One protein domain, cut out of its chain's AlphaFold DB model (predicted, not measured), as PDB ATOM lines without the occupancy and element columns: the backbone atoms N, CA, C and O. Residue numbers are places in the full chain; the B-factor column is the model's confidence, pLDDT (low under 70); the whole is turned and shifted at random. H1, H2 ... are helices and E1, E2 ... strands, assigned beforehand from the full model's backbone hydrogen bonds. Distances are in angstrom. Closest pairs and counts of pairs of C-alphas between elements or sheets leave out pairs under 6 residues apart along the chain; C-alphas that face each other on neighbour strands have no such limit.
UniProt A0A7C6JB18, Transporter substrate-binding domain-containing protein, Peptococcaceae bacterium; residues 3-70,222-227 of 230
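Overview. This is residues 3 to 70 and 222 to 227 of the 230 residues of the protein "Transporter substrate-binding domain-containing protein" of Peptococcaceae bacterium (UniProt A0A7C6JB18). A small antiparallel sheet of three strands, E2, E4 and E3, makes the core, with H3 running along one face and the short H1 over the other face at the E2 edge. H2 packs near the end of the sheet where E2 begins and E4 ends, and E1 lies outside the sheet, beside residues 3 to 4 at the start of the printed part. The printed part has 74 residues, with three named helices and four named strands in the order H1, E1, H2, E2, H3, E3, E4, of mixed class. It is compact and rounded, with a radius of gyration of the C-alphas of 11.5 A and spans of 31 by 26 by 19 A.

Along the chain. Start with the sheet: E2 is residues 43 to 46, E4 residues 222 to 226, 13.5 A long, and E3 residues 60 to 70, 23.7 A long. Find C-alpha 60 at (10.773, -17.203, -27.918); from there E3 runs on, bends by 65 degrees at residue 66 and reaches C-alpha 70 at (29.096, -11.536, -41.862). H3, residues 47 to 56, is 14.2 A long, and H2, residues 28 to 36, is 12.0 A. H1 is residues 8 to 13, beginning at C-alpha 8 at (23.002, -4.326, -39.378), and E1 is residues 23 to 25.

Arrangement. In the sheet, E4 is the inner strand, antiparallel to E2 at 142 degrees and to E3 at 170 degrees. Look for N 43 and O 224, 2.9 A apart, and for N 63 and O 223, 2.8 A apart, within hydrogen-bond range. E2, H3 and E3 make a split strand-helix-strand unit, two strands running the same way with E4 between them, and its crossover is right-handed. H3 is on the sheet at a height of 9.1 A, over E4 and along the strands, at 4 degrees to E4 on the local plane; its closest C-alphas to E3 are those of Cys 54 and Phe 60, 5.5 A apart. H1 is on the opposite face at a height of 8.0 A, over E2, and only just slantwise to the strands, at 58 degrees to E2 on the local plane; Ser 9 and Thr 45 have their closest C-alphas, 5.7 A apart. H2 is on the sheet too, and its closest C-alpha to E4 is that of Arg 36, 6.5 A from that of Asn 226. E1 pairs with no named strand, but residues 3 to 4 pair in parallel with its residues 24 to 25. Every O i to N i+4 pair is within hydrogen-bond range in H1 and H2, and 5 of 6 in H3.

Size, cuts and confidence. The C-alphas of Pro 16 and Met 56 are the two farthest apart, at 32.6 A. Residues 71 to 221 are not printed, and C-alphas 70 and 222 are 11.6 A apart across the cut. Of the links that are printed whole, none is long. The mean pLDDT of the printed part is 95.1, and no printed residue is under 70.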
ATOM      1  N   VAL A   3      12.794  -5.176 -36.939       96.81
ATOM      2  CA  VAL A   3      14.220  -4.825 -36.820       96.81
ATOM      3  C   VAL A   3      14.368  -3.558 -35.977       96.81
ATOM      4  O   VAL A   3      13.459  -2.716 -35.979       96.81
ATOM      5  N   ILE A   4      15.503  -3.398 -35.293       93.50
ATOM      6  CA  ILE A   4      15.886  -2.102 -34.720       93.50
ATOM      7  C   ILE A   4      16.413  -1.209 -35.838       93.50
ATOM      8  O   ILE A   4      17.201  -1.646 -36.676       93.50
ATOM      9  N   ILE A   5      15.931   0.032 -35.889       90.75
ATOM     10  CA  ILE A   5      16.324   0.977 -36.934       90.75
ATOM     11  C   ILE A   5      17.833   1.243 -36.904       90.75
ATOM     12  O   ILE A   5      18.419   1.473 -35.850       90.75
ATOM     13  N   GLY A   6      18.458   1.230 -38.081       84.88
ATOM     14  CA  GLY A   6      19.875   1.571 -38.231       84.88
ATOM     15  C   GLY A   6      20.861   0.465 -37.849       84.88
ATOM     16  O   GLY A   6      22.051   0.650 -38.072       84.88
ATOM     17  N   TYR A   7      20.392  -0.676 -37.340       88.88
ATOM     18  CA  TYR A   7      21.248  -1.828 -37.054       88.88
ATOM     19  C   TYR A   7      21.574  -2.596 -38.340       88.88
ATOM     20  O   TYR A   7      20.860  -2.503 -39.348       88.88
ATOM     21  N   SER A   8      22.619  -3.424 -38.287       92.38
ATOM     22  CA  SER A   8      23.002  -4.326 -39.378       92.38
ATOM     23  C   SER A   8      21.834  -5.161 -39.908       92.38
ATOM     24  O   SER A   8      21.660  -5.281 -41.124       92.38
ATOM     25  N   SER A   9      20.985  -5.681 -39.019       93.81
ATOM     26  CA  SER A   9      19.785  -6.437 -39.392       93.81
ATOM     27  C   SER A   9      18.779  -5.639 -40.237       93.81
ATOM     28  O   SER A   9      18.246  -6.181 -41.209       93.81
ATOM     29  N   ASP A  10      18.560  -4.351 -39.942       94.38
ATOM     30  CA  ASP A  10      17.731  -3.455 -40.762       94.38
ATOM     31  C   ASP A  10      18.375  -3.220 -42.128       94.38
ATOM     32  O   ASP A  10      17.736  -3.431 -43.162       94.38
ATOM     33  N   TYR A  11      19.651  -2.828 -42.144       91.75
ATOM     34  CA  TYR A  11      20.357  -2.494 -43.379       91.75
ATOM     35  C   TYR A  11      20.435  -3.678 -44.348       91.75
ATOM     36  O   TYR A  11      20.164  -3.538 -45.544       91.75
ATOM     37  N   ILE A  12      20.781  -4.860 -43.837       93.00
ATOM     38  CA  ILE A  12      20.997  -6.047 -44.660       93.00
ATOM     39  C   ILE A  12      19.664  -6.595 -45.163       93.00
ATOM     40  O   ILE A  12      19.498  -6.768 -46.372       93.00
ATOM     41  N   LEU A  13      18.691  -6.815 -44.276       94.06
ATOM     42  CA  LEU A  13      17.459  -7.515 -44.648       94.06
ATOM     43  C   LEU A  13      16.401  -6.618 -45.304       94.06
ATOM     44  O   LEU A  13      15.425  -7.125 -45.860       94.06
ATOM     45  N   SER A  14      16.592  -5.294 -45.309       92.44
ATOM     46  CA  SER A  14      15.734  -4.362 -46.058       92.44
ATOM     47  C   SER A  14      15.960  -4.382 -47.570       92.44
ATOM     48  O   SER A  14      15.255  -3.688 -48.311       92.44
ATOM     49  N   LYS A  15      16.940  -5.146 -48.066       89.12
ATOM     50  CA  LYS A  15      17.194  -5.232 -49.505       89.12
ATOM     51  C   LYS A  15      16.007  -5.878 -50.235       89.12
ATOM     52  O   LYS A  15      15.491  -6.901 -49.784       89.12
ATOM     53  N   PRO A  16      15.602  -5.348 -51.409       87.75
ATOM     54  CA  PRO A  16      14.436  -5.849 -52.141       87.75
ATOM     55  C   PRO A  16      14.489  -7.339 -52.501       87.75
ATOM     56  O   PRO A  16      13.443  -7.959 -52.674       87.75
ATOM     57  N   GLU A  17      15.689  -7.912 -52.621       89.44
ATOM     58  CA  GLU A  17      15.911  -9.327 -52.936       89.44
ATOM     59  C   GLU A  17      15.332 -10.299 -51.901       89.44
ATOM     60  O   GLU A  17      14.923 -11.393 -52.284       89.44
ATOM     61  N   TYR A  18      15.212  -9.892 -50.632       88.88
ATOM     62  CA  TYR A  18      14.586 -10.724 -49.602       88.88
ATOM     63  C   TYR A  18      13.053 -10.696 -49.662       88.88
ATOM     64  O   TYR A  18      12.406 -11.618 -49.173       88.88
ATOM     65  N   GLY A  19      12.452  -9.656 -50.257       91.75
ATOM     66  CA  GLY A  19      10.995  -9.534 -50.379       91.75
ATOM     67  C   GLY A  19      10.248  -9.527 -49.037       91.75
ATOM     68  O   GLY A  19       9.147 -10.069 -48.958       91.75
ATOM     69  N   LEU A  20      10.852  -8.958 -47.987       93.94
ATOM     70  CA  LEU A  20      10.318  -8.961 -46.623       93.94
ATOM     71  C   LEU A  20       9.539  -7.678 -46.307       93.94
ATOM     72  O   LEU A  20       9.976  -6.575 -46.631       93.94
ATOM     73  N   ASP A  21       8.430  -7.820 -45.580       95.38
ATOM     74  CA  ASP A  21       7.757  -6.686 -44.943       95.38
ATOM     75  C   ASP A  21       8.512  -6.294 -43.664       95.38
ATOM     76  O   ASP A  21       8.462  -7.002 -42.647       95.38
ATOM     77  N   ILE A  22       9.229  -5.169 -43.720       96.31
ATOM     78  CA  ILE A  22      10.056  -4.651 -42.620       96.31
ATOM     79  C   ILE A  22       9.265  -3.671 -41.752       96.31
ATOM     80  O   ILE A  22       8.732  -2.673 -42.236       96.31
ATOM     81  N   TYR A  23       9.259  -3.930 -40.447       97.06
ATOM     82  CA  TYR A  23       8.723  -3.049 -39.416       97.06
ATOM     83  C   TYR A  23       9.884  -2.581 -38.539       97.06
ATOM     84  O   TYR A  23      10.529  -3.397 -37.885       97.06
ATOM     85  N   ARG A  24      10.164  -1.277 -38.548       97.12
ATOM     86  CA  ARG A  24      11.269  -0.680 -37.788       97.12
ATOM     87  C   ARG A  24      10.799  -0.235 -36.412       97.12
ATOM     88  O   ARG A  24       9.713   0.337 -36.298       97.12
ATOM     89  N   TYR A  25      11.631  -0.474 -35.409       96.62
ATOM     90  CA  TYR A  25      11.396  -0.086 -34.024       96.62
ATOM     91  C   TYR A  25      12.604   0.676 -33.481       96.62
ATOM     92  O   TYR A  25      13.739   0.360 -33.828       96.62
ATOM     93  N   ASP A  26      12.351   1.641 -32.600       91.25
ATOM     94  CA  ASP A  26      13.406   2.346 -31.860       91.25
ATOM     95  C   ASP A  26      13.816   1.580 -30.588       91.25
ATOM     96  O   ASP A  26      14.930   1.721 -30.098       91.25
ATOM     97  N   TYR A  27      12.909   0.755 -30.043       90.56
ATOM     98  CA  TYR A  27      13.099   0.063 -28.769       90.56
ATOM     99  C   TYR A  27      12.778  -1.433 -28.860       90.56
ATOM    100  O   TYR A  27      11.707  -1.835 -29.330       90.56
ATOM    101  N   TYR A  28      13.656  -2.262 -28.285       90.50
ATOM    102  CA  TYR A  28      13.472  -3.716 -28.194       90.50
ATOM    103  C   TYR A  28      12.170  -4.122 -27.504       90.50
ATOM    104  O   TYR A  28      11.552  -5.110 -27.901       90.50
ATOM    105  N   ALA A  29      11.727  -3.375 -26.489       93.75
ATOM    106  CA  ALA A  29      10.504  -3.690 -25.753       93.75
ATOM    107  C   ALA A  29       9.264  -3.674 -26.664       93.75
ATOM    108  O   ALA A  29       8.468  -4.615 -26.638       93.75
ATOM    109  N   ASP A  30       9.131  -2.654 -27.515       97.00
ATOM    110  CA  ASP A  30       8.002  -2.527 -28.441       97.00
ATOM    111  C   ASP A  30       8.043  -3.617 -29.514       97.00
ATOM    112  O   ASP A  30       7.030  -4.268 -29.787       97.00
ATOM    113  N   MET A  31       9.233  -3.874 -30.061       97.31
ATOM    114  CA  MET A  31       9.454  -4.936 -31.040       97.31
ATOM    115  C   MET A  31       9.123  -6.323 -30.460       97.31
ATOM    116  O   MET A  31       8.448  -7.133 -31.098       97.31
ATOM    117  N   THR A  32       9.523  -6.576 -29.213       96.75
ATOM    118  CA  THR A  32       9.247  -7.825 -28.486       96.75
ATOM    119  C   THR A  32       7.755  -8.014 -28.227       96.75
ATOM    120  O   THR A  32       7.222  -9.106 -28.435       96.75
ATOM    121  N   LEU A  33       7.042  -6.960 -27.812       96.88
ATOM    122  CA  LEU A  33       5.587  -7.014 -27.641       96.88
ATOM    123  C   LEU A  33       4.876  -7.267 -28.974       96.88
ATOM    124  O   LEU A  33       3.916  -8.042 -29.020       96.88
ATOM    125  N   ALA A  34       5.349  -6.651 -30.058       98.00
ATOM    126  CA  ALA A  34       4.819  -6.887 -31.391       98.00
ATOM    127  C   ALA A  34       4.980  -8.357 -31.806       98.00
ATOM    128  O   ALA A  34       4.016  -8.942 -32.306       98.00
ATOM    129  N   LEU A  35       6.140  -8.972 -31.549       97.81
ATOM    130  CA  LEU A  35       6.338 -10.402 -31.787       97.81
ATOM    131  C   LEU A  35       5.390 -11.230 -30.916       97.81
ATOM    132  O   LEU A  35       4.604 -12.009 -31.449       97.81
ATOM    133  N   ARG A  36       5.377 -11.007 -29.596       96.62
ATOM    134  CA  ARG A  36       4.553 -11.774 -28.643       96.62
ATOM    135  C   ARG A  36       3.069 -11.799 -29.012       96.62
ATOM    136  O   ARG A  36       2.404 -12.818 -28.850       96.62
ATOM    137  N   PHE A  37       2.533 -10.685 -29.505       96.12
ATOM    138  CA  PHE A  37       1.126 -10.572 -29.903       96.12
ATOM    139  C   PHE A  37       0.876 -10.857 -31.391       96.12
ATOM    140  O   PHE A  37      -0.187 -10.492 -31.903       96.12
ATOM    141  N   ASN A  38       1.825 -11.501 -32.078       96.19
ATOM    142  CA  ASN A  38       1.748 -11.875 -33.494       96.19
ATOM    143  C   ASN A  38       1.409 -10.682 -34.411       96.19
ATOM    144  O   ASN A  38       0.638 -10.800 -35.362       96.19
ATOM    145  N   ARG A  39       1.940  -9.494 -34.093       97.94
ATOM    146  CA  ARG A  39       1.890  -8.303 -34.964       97.94
ATOM    147  C   ARG A  39       3.001  -8.321 -36.011       97.94
ATOM    148  O   ARG A  39       2.845  -7.701 -37.056       97.94
ATOM    149  N   ILE A  40       4.088  -9.026 -35.717       97.88
ATOM    150  CA  ILE A  40       5.168  -9.384 -36.636       97.88
ATOM    151  C   ILE A  40       5.445 -10.882 -36.488       97.88
ATOM    152  O   ILE A  40       5.253 -11.434 -35.406       97.88
ATOM    153  N   ASP A  41       5.911 -11.524 -37.557       97.19
ATOM    154  CA  ASP A  41       6.177 -12.973 -37.556       97.19
ATOM    155  C   ASP A  41       7.524 -13.344 -36.923       97.19
ATOM    156  O   ASP A  41       7.701 -14.450 -36.417       97.19
ATOM    157  N   ALA A  42       8.483 -12.418 -36.971       97.62
ATOM    158  CA  ALA A  42       9.836 -12.619 -36.473       97.62
ATOM    159  C   ALA A  42      10.527 -11.290 -36.154       97.62
ATOM    160  O   ALA A  42      10.173 -10.262 -36.739       97.62
ATOM    161  N   ILE A  43      11.539 -11.344 -35.292       98.00
ATOM    162  CA  ILE A  43      12.529 -10.288 -35.033       98.00
ATOM    163  C   ILE A  43      13.851 -10.714 -35.662       98.00
ATOM    164  O   ILE A  43      14.252 -11.850 -35.438       98.00
ATOM    165  N   ALA A  44      14.529  -9.836 -36.401       97.62
ATOM    166  CA  ALA A  44      15.902 -10.087 -36.829       97.62
ATOM    167  C   ALA A  44      16.900  -9.380 -35.910       97.62
ATOM    168  O   ALA A  44      16.727  -8.198 -35.615       97.62
ATOM    169  N   THR A  45      17.928 -10.104 -35.480       96.38
ATOM    170  CA  THR A  45      19.052  -9.567 -34.702       96.38
ATOM    171  C   THR A  45      20.284 -10.468 -34.856       96.38
ATOM    172  O   THR A  45      20.197 -11.552 -35.439       96.38
ATOM    173  N   GLU A  46      21.434 -10.030 -34.364       96.38
ATOM    174  CA  GLU A  46      22.671 -10.790 -34.295       96.38
ATOM    175  C   GLU A  46      22.535 -12.011 -33.361       96.38
ATOM    176  O   GLU A  46      21.860 -11.985 -32.329       96.38
ATOM    177  N   MET A  47      23.182 -13.120 -33.732       97.38
ATOM    178  CA  MET A  47      23.094 -14.401 -33.018       97.38
ATOM    179  C   MET A  47      23.470 -14.295 -31.531       97.38
ATOM    180  O   MET A  47      22.804 -14.890 -30.684       97.38
ATOM    181  N   ASP A  48      24.521 -13.540 -31.208       96.44
ATOM    182  CA  ASP A  48      24.995 -13.370 -29.831       96.44
ATOM    183  C   ASP A  48      23.965 -12.679 -28.923       96.44
ATOM    184  O   ASP A  48      23.753 -13.124 -27.793       96.44
ATOM    185  N   GLU A  49      23.254 -11.673 -29.430       95.00
ATOM    186  CA  GLU A  49      22.149 -11.042 -28.713       95.00
ATOM    187  C   GLU A  49      20.943 -11.989 -28.626       95.00
ATOM    188  O   GLU A  49      20.312 -12.125 -27.572       95.00
ATOM    189  N   ALA A  50      20.642 -12.713 -29.710       97.19
ATOM    190  CA  ALA A  50      19.540 -13.668 -29.743       97.19
ATOM    191  C   ALA A  50      19.691 -14.796 -28.711       97.19
ATOM    192  O   ALA A  50      18.683 -15.253 -28.157       97.19
ATOM    193  N   TYR A  51      20.926 -15.222 -28.418       97.56
ATOM    194  CA  TYR A  51      21.228 -16.165 -27.341       97.56
ATOM    195  C   TYR A  51      20.728 -15.657 -25.991       97.56
ATOM    196  O   TYR A  51      19.957 -16.343 -25.315       97.56
ATOM    197  N   VAL A  52      21.108 -14.434 -25.621       96.06
ATOM    198  CA  VAL A  52      20.703 -13.824 -24.352       96.06
ATOM    199  C   VAL A  52      19.197 -13.576 -24.337       96.06
ATOM    200  O   VAL A  52      18.521 -13.947 -23.373       96.06
ATOM    201  N   PHE A  53      18.650 -13.036 -25.427       96.00
ATOM    202  CA  PHE A  53      17.225 -12.755 -25.564       96.00
ATOM    203  C   PHE A  53      16.368 -14.005 -25.335       96.00
ATOM    204  O   PHE A  53      15.475 -13.997 -24.485       96.00
ATOM    205  N   CYS A  54      16.646 -15.101 -26.051       96.62
ATOM    206  CA  CYS A  54      15.851 -16.329 -25.958       96.62
ATOM    207  C   CYS A  54      16.071 -17.079 -24.636       96.62
ATOM    208  O   CYS A  54      15.151 -17.739 -24.149       96.62
ATOM    209  N   ARG A  55      17.264 -16.971 -24.031       95.62
ATOM    210  CA  ARG A  55      17.544 -17.506 -22.688       95.62
ATOM    211  C   ARG A  55      16.706 -16.794 -21.624       95.62
ATOM    212  O   ARG A  55      16.157 -17.443 -20.737       95.62
ATOM    213  N   MET A  56      16.605 -15.468 -21.716       94.38
ATOM    214  CA  MET A  56      15.856 -14.633 -20.770       94.38
ATOM    215  C   MET A  56      14.340 -14.690 -20.986       94.38
ATOM    216  O   MET A  56      13.578 -14.514 -20.036       94.38
ATOM    217  N   GLN A  57      13.903 -14.943 -22.221       95.19
ATOM    218  CA  GLN A  57      12.499 -14.955 -22.625       95.19
ATOM    219  C   GLN A  57      12.147 -16.299 -23.288       95.19
ATOM    220  O   GLN A  57      12.132 -16.418 -24.518       95.19
ATOM    221  N   PRO A  58      11.894 -17.349 -22.480       93.44
ATOM    222  CA  PRO A  58      11.801 -18.728 -22.949       93.44
ATOM    223  C   PRO A  58      10.580 -19.017 -23.829       93.44
ATOM    224  O   PRO A  58      10.500 -20.109 -24.389       93.44
ATOM    225  N   GLU A  59       9.634 -18.096 -23.965       95.56
ATOM    226  CA  GLU A  59       8.535 -18.152 -24.931       95.56
ATOM    227  C   GLU A  59       8.986 -17.910 -26.380       95.56
ATOM    228  O   GLU A  59       8.255 -18.253 -27.308       95.56
ATOM    229  N   PHE A  60      10.192 -17.381 -26.592       97.56
ATOM    230  CA  PHE A  60      10.773 -17.203 -27.918       97.56
ATOM    231  C   PHE A  60      11.855 -18.244 -28.205       97.56
ATOM    232  O   PHE A  60      12.400 -18.896 -27.307       97.56
ATOM    233  N   LYS A  61      12.148 -18.437 -29.490       97.56
ATOM    234  CA  LYS A  61      13.263 -19.261 -29.966       97.56
ATOM    235  C   LYS A  61      13.932 -18.615 -31.168       97.56
ATOM    236  O   LYS A  61      13.271 -17.948 -31.962       97.56
ATOM    237  N   ILE A  62      15.205 -18.937 -31.355       97.94
ATOM    238  CA  ILE A  62      15.890 -18.761 -32.632       97.94
ATOM    239  C   ILE A  62      15.265 -19.753 -33.620       97.94
ATOM    240  O   ILE A  62      15.270 -20.964 -33.387       97.94
ATOM    241  N   GLY A  63      14.630 -19.234 -34.668       96.62
ATOM    242  CA  GLY A  63      13.895 -20.019 -35.655       96.62
ATOM    243  C   GLY A  63      14.744 -20.399 -36.862       96.62
ATOM    244  O   GLY A  63      14.726 -21.555 -37.281       96.62
ATOM    245  N   LEU A  64      15.469 -19.430 -37.422       95.19
ATOM    246  CA  LEU A  64      16.332 -19.630 -38.584       95.19
ATOM    247  C   LEU A  64      17.498 -18.645 -38.587       95.19
ATOM    248  O   LEU A  64      17.404 -17.571 -37.992       95.19
ATOM    249  N   VAL A  65      18.559 -19.009 -39.300       96.88
ATOM    250  CA  VAL A  65      19.666 -18.111 -39.629       96.88
ATOM    251  C   VAL A  65      19.377 -17.479 -40.987       96.88
ATOM    252  O   VAL A  65      19.084 -18.191 -41.947       96.88
ATOM    253  N   ALA A  66      19.349 -16.149 -41.035       94.56
ATOM    254  CA  ALA A  66      19.028 -15.381 -42.234       94.56
ATOM    255  C   ALA A  66      20.285 -15.097 -43.063       94.56
ATOM    256  O   ALA A  66      20.250 -15.243 -44.279       94.56
ATOM    257  N   GLU A  67      21.379 -14.737 -42.395       95.19
ATOM    258  CA  GLU A  67      22.693 -14.497 -42.991       95.19
ATOM    259  C   GLU A  67      23.775 -15.046 -42.065       95.19
ATOM    260  O   GLU A  67      23.646 -14.957 -40.844       95.19
ATOM    261  N   GLU A  68      24.836 -15.595 -42.644       95.38
ATOM    262  CA  GLU A  68      25.912 -16.268 -41.917       95.38
ATOM    263  C   GLU A  68      27.264 -15.626 -42.216       95.38
ATOM    264  O   GLU A  68      27.524 -15.188 -43.338       95.38
ATOM    265  N   GLN A  69      28.159 -15.657 -41.227       94.81
ATOM    266  CA  GLN A  69      29.570 -15.294 -41.378       94.81
ATOM    267  C   GLN A  69      29.774 -13.881 -41.946       94.81
ATOM    268  O   GLN A  69      30.668 -13.638 -42.760       94.81
ATOM    269  N   LEU A  70      28.946 -12.936 -41.507       97.00
ATOM    270  CA  LEU A  70      29.096 -11.536 -41.862       97.00
ATOM    271  C   LEU A  70      30.292 -10.949 -41.122       97.00
ATOM    272  O   LEU A  70      30.437 -11.109 -39.910       97.00
ATOM    273  N   VAL A 222      20.039 -13.720 -37.266       97.75
ATOM    274  CA  VAL A 222      19.024 -14.745 -37.037       97.75
ATOM    275  C   VAL A 222      17.643 -14.153 -36.871       97.75
ATOM    276  O   VAL A 222      17.485 -12.983 -36.531       97.75
ATOM    277  N   LEU A 223      16.630 -14.991 -37.082       97.69
ATOM    278  CA  LEU A 223      15.244 -14.639 -36.827       97.69
ATOM    279  C   LEU A 223      14.741 -15.312 -35.553       97.69
ATOM    280  O   LEU A 223      14.686 -16.542 -35.456       97.69
ATOM    281  N   ILE A 224      14.315 -14.496 -34.599       98.19
ATOM    282  CA  ILE A 224      13.636 -14.912 -33.378       98.19
ATOM    283  C   ILE A 224      12.131 -14.965 -33.645       98.19
ATOM    284  O   ILE A 224      11.557 -14.025 -34.195       98.19
ATOM    285  N   VAL A 225      11.484 -16.053 -33.233       98.06
ATOM    286  CA  VAL A 225      10.045 -16.298 -33.417       98.06
ATOM    287  C   VAL A 225       9.385 -16.723 -32.106       98.06
ATOM    288  O   VAL A 225      10.055 -17.221 -31.195       98.06
ATOM    289  N   ASN A 226       8.059 -16.589 -32.017       97.38
ATOM    290  CA  ASN A 226       7.290 -17.232 -30.947       97.38
ATOM    291  C   ASN A 226       7.496 -18.754 -30.994       97.38
ATOM    292  O   ASN A 226       7.493 -19.370 -32.066       97.38
ATOM    293  N   LYS A 227       7.639 -19.394 -29.831       95.62
ATOM    294  CA  LYS A 227       7.418 -20.839 -29.735       95.62
ATOM    295  C   LYS A 227       5.927 -21.100 -29.932       95.62
ATOM    296  O   LYS A 227       5.093 -20.381 -29.390       95.62
TER     297      LYS A 227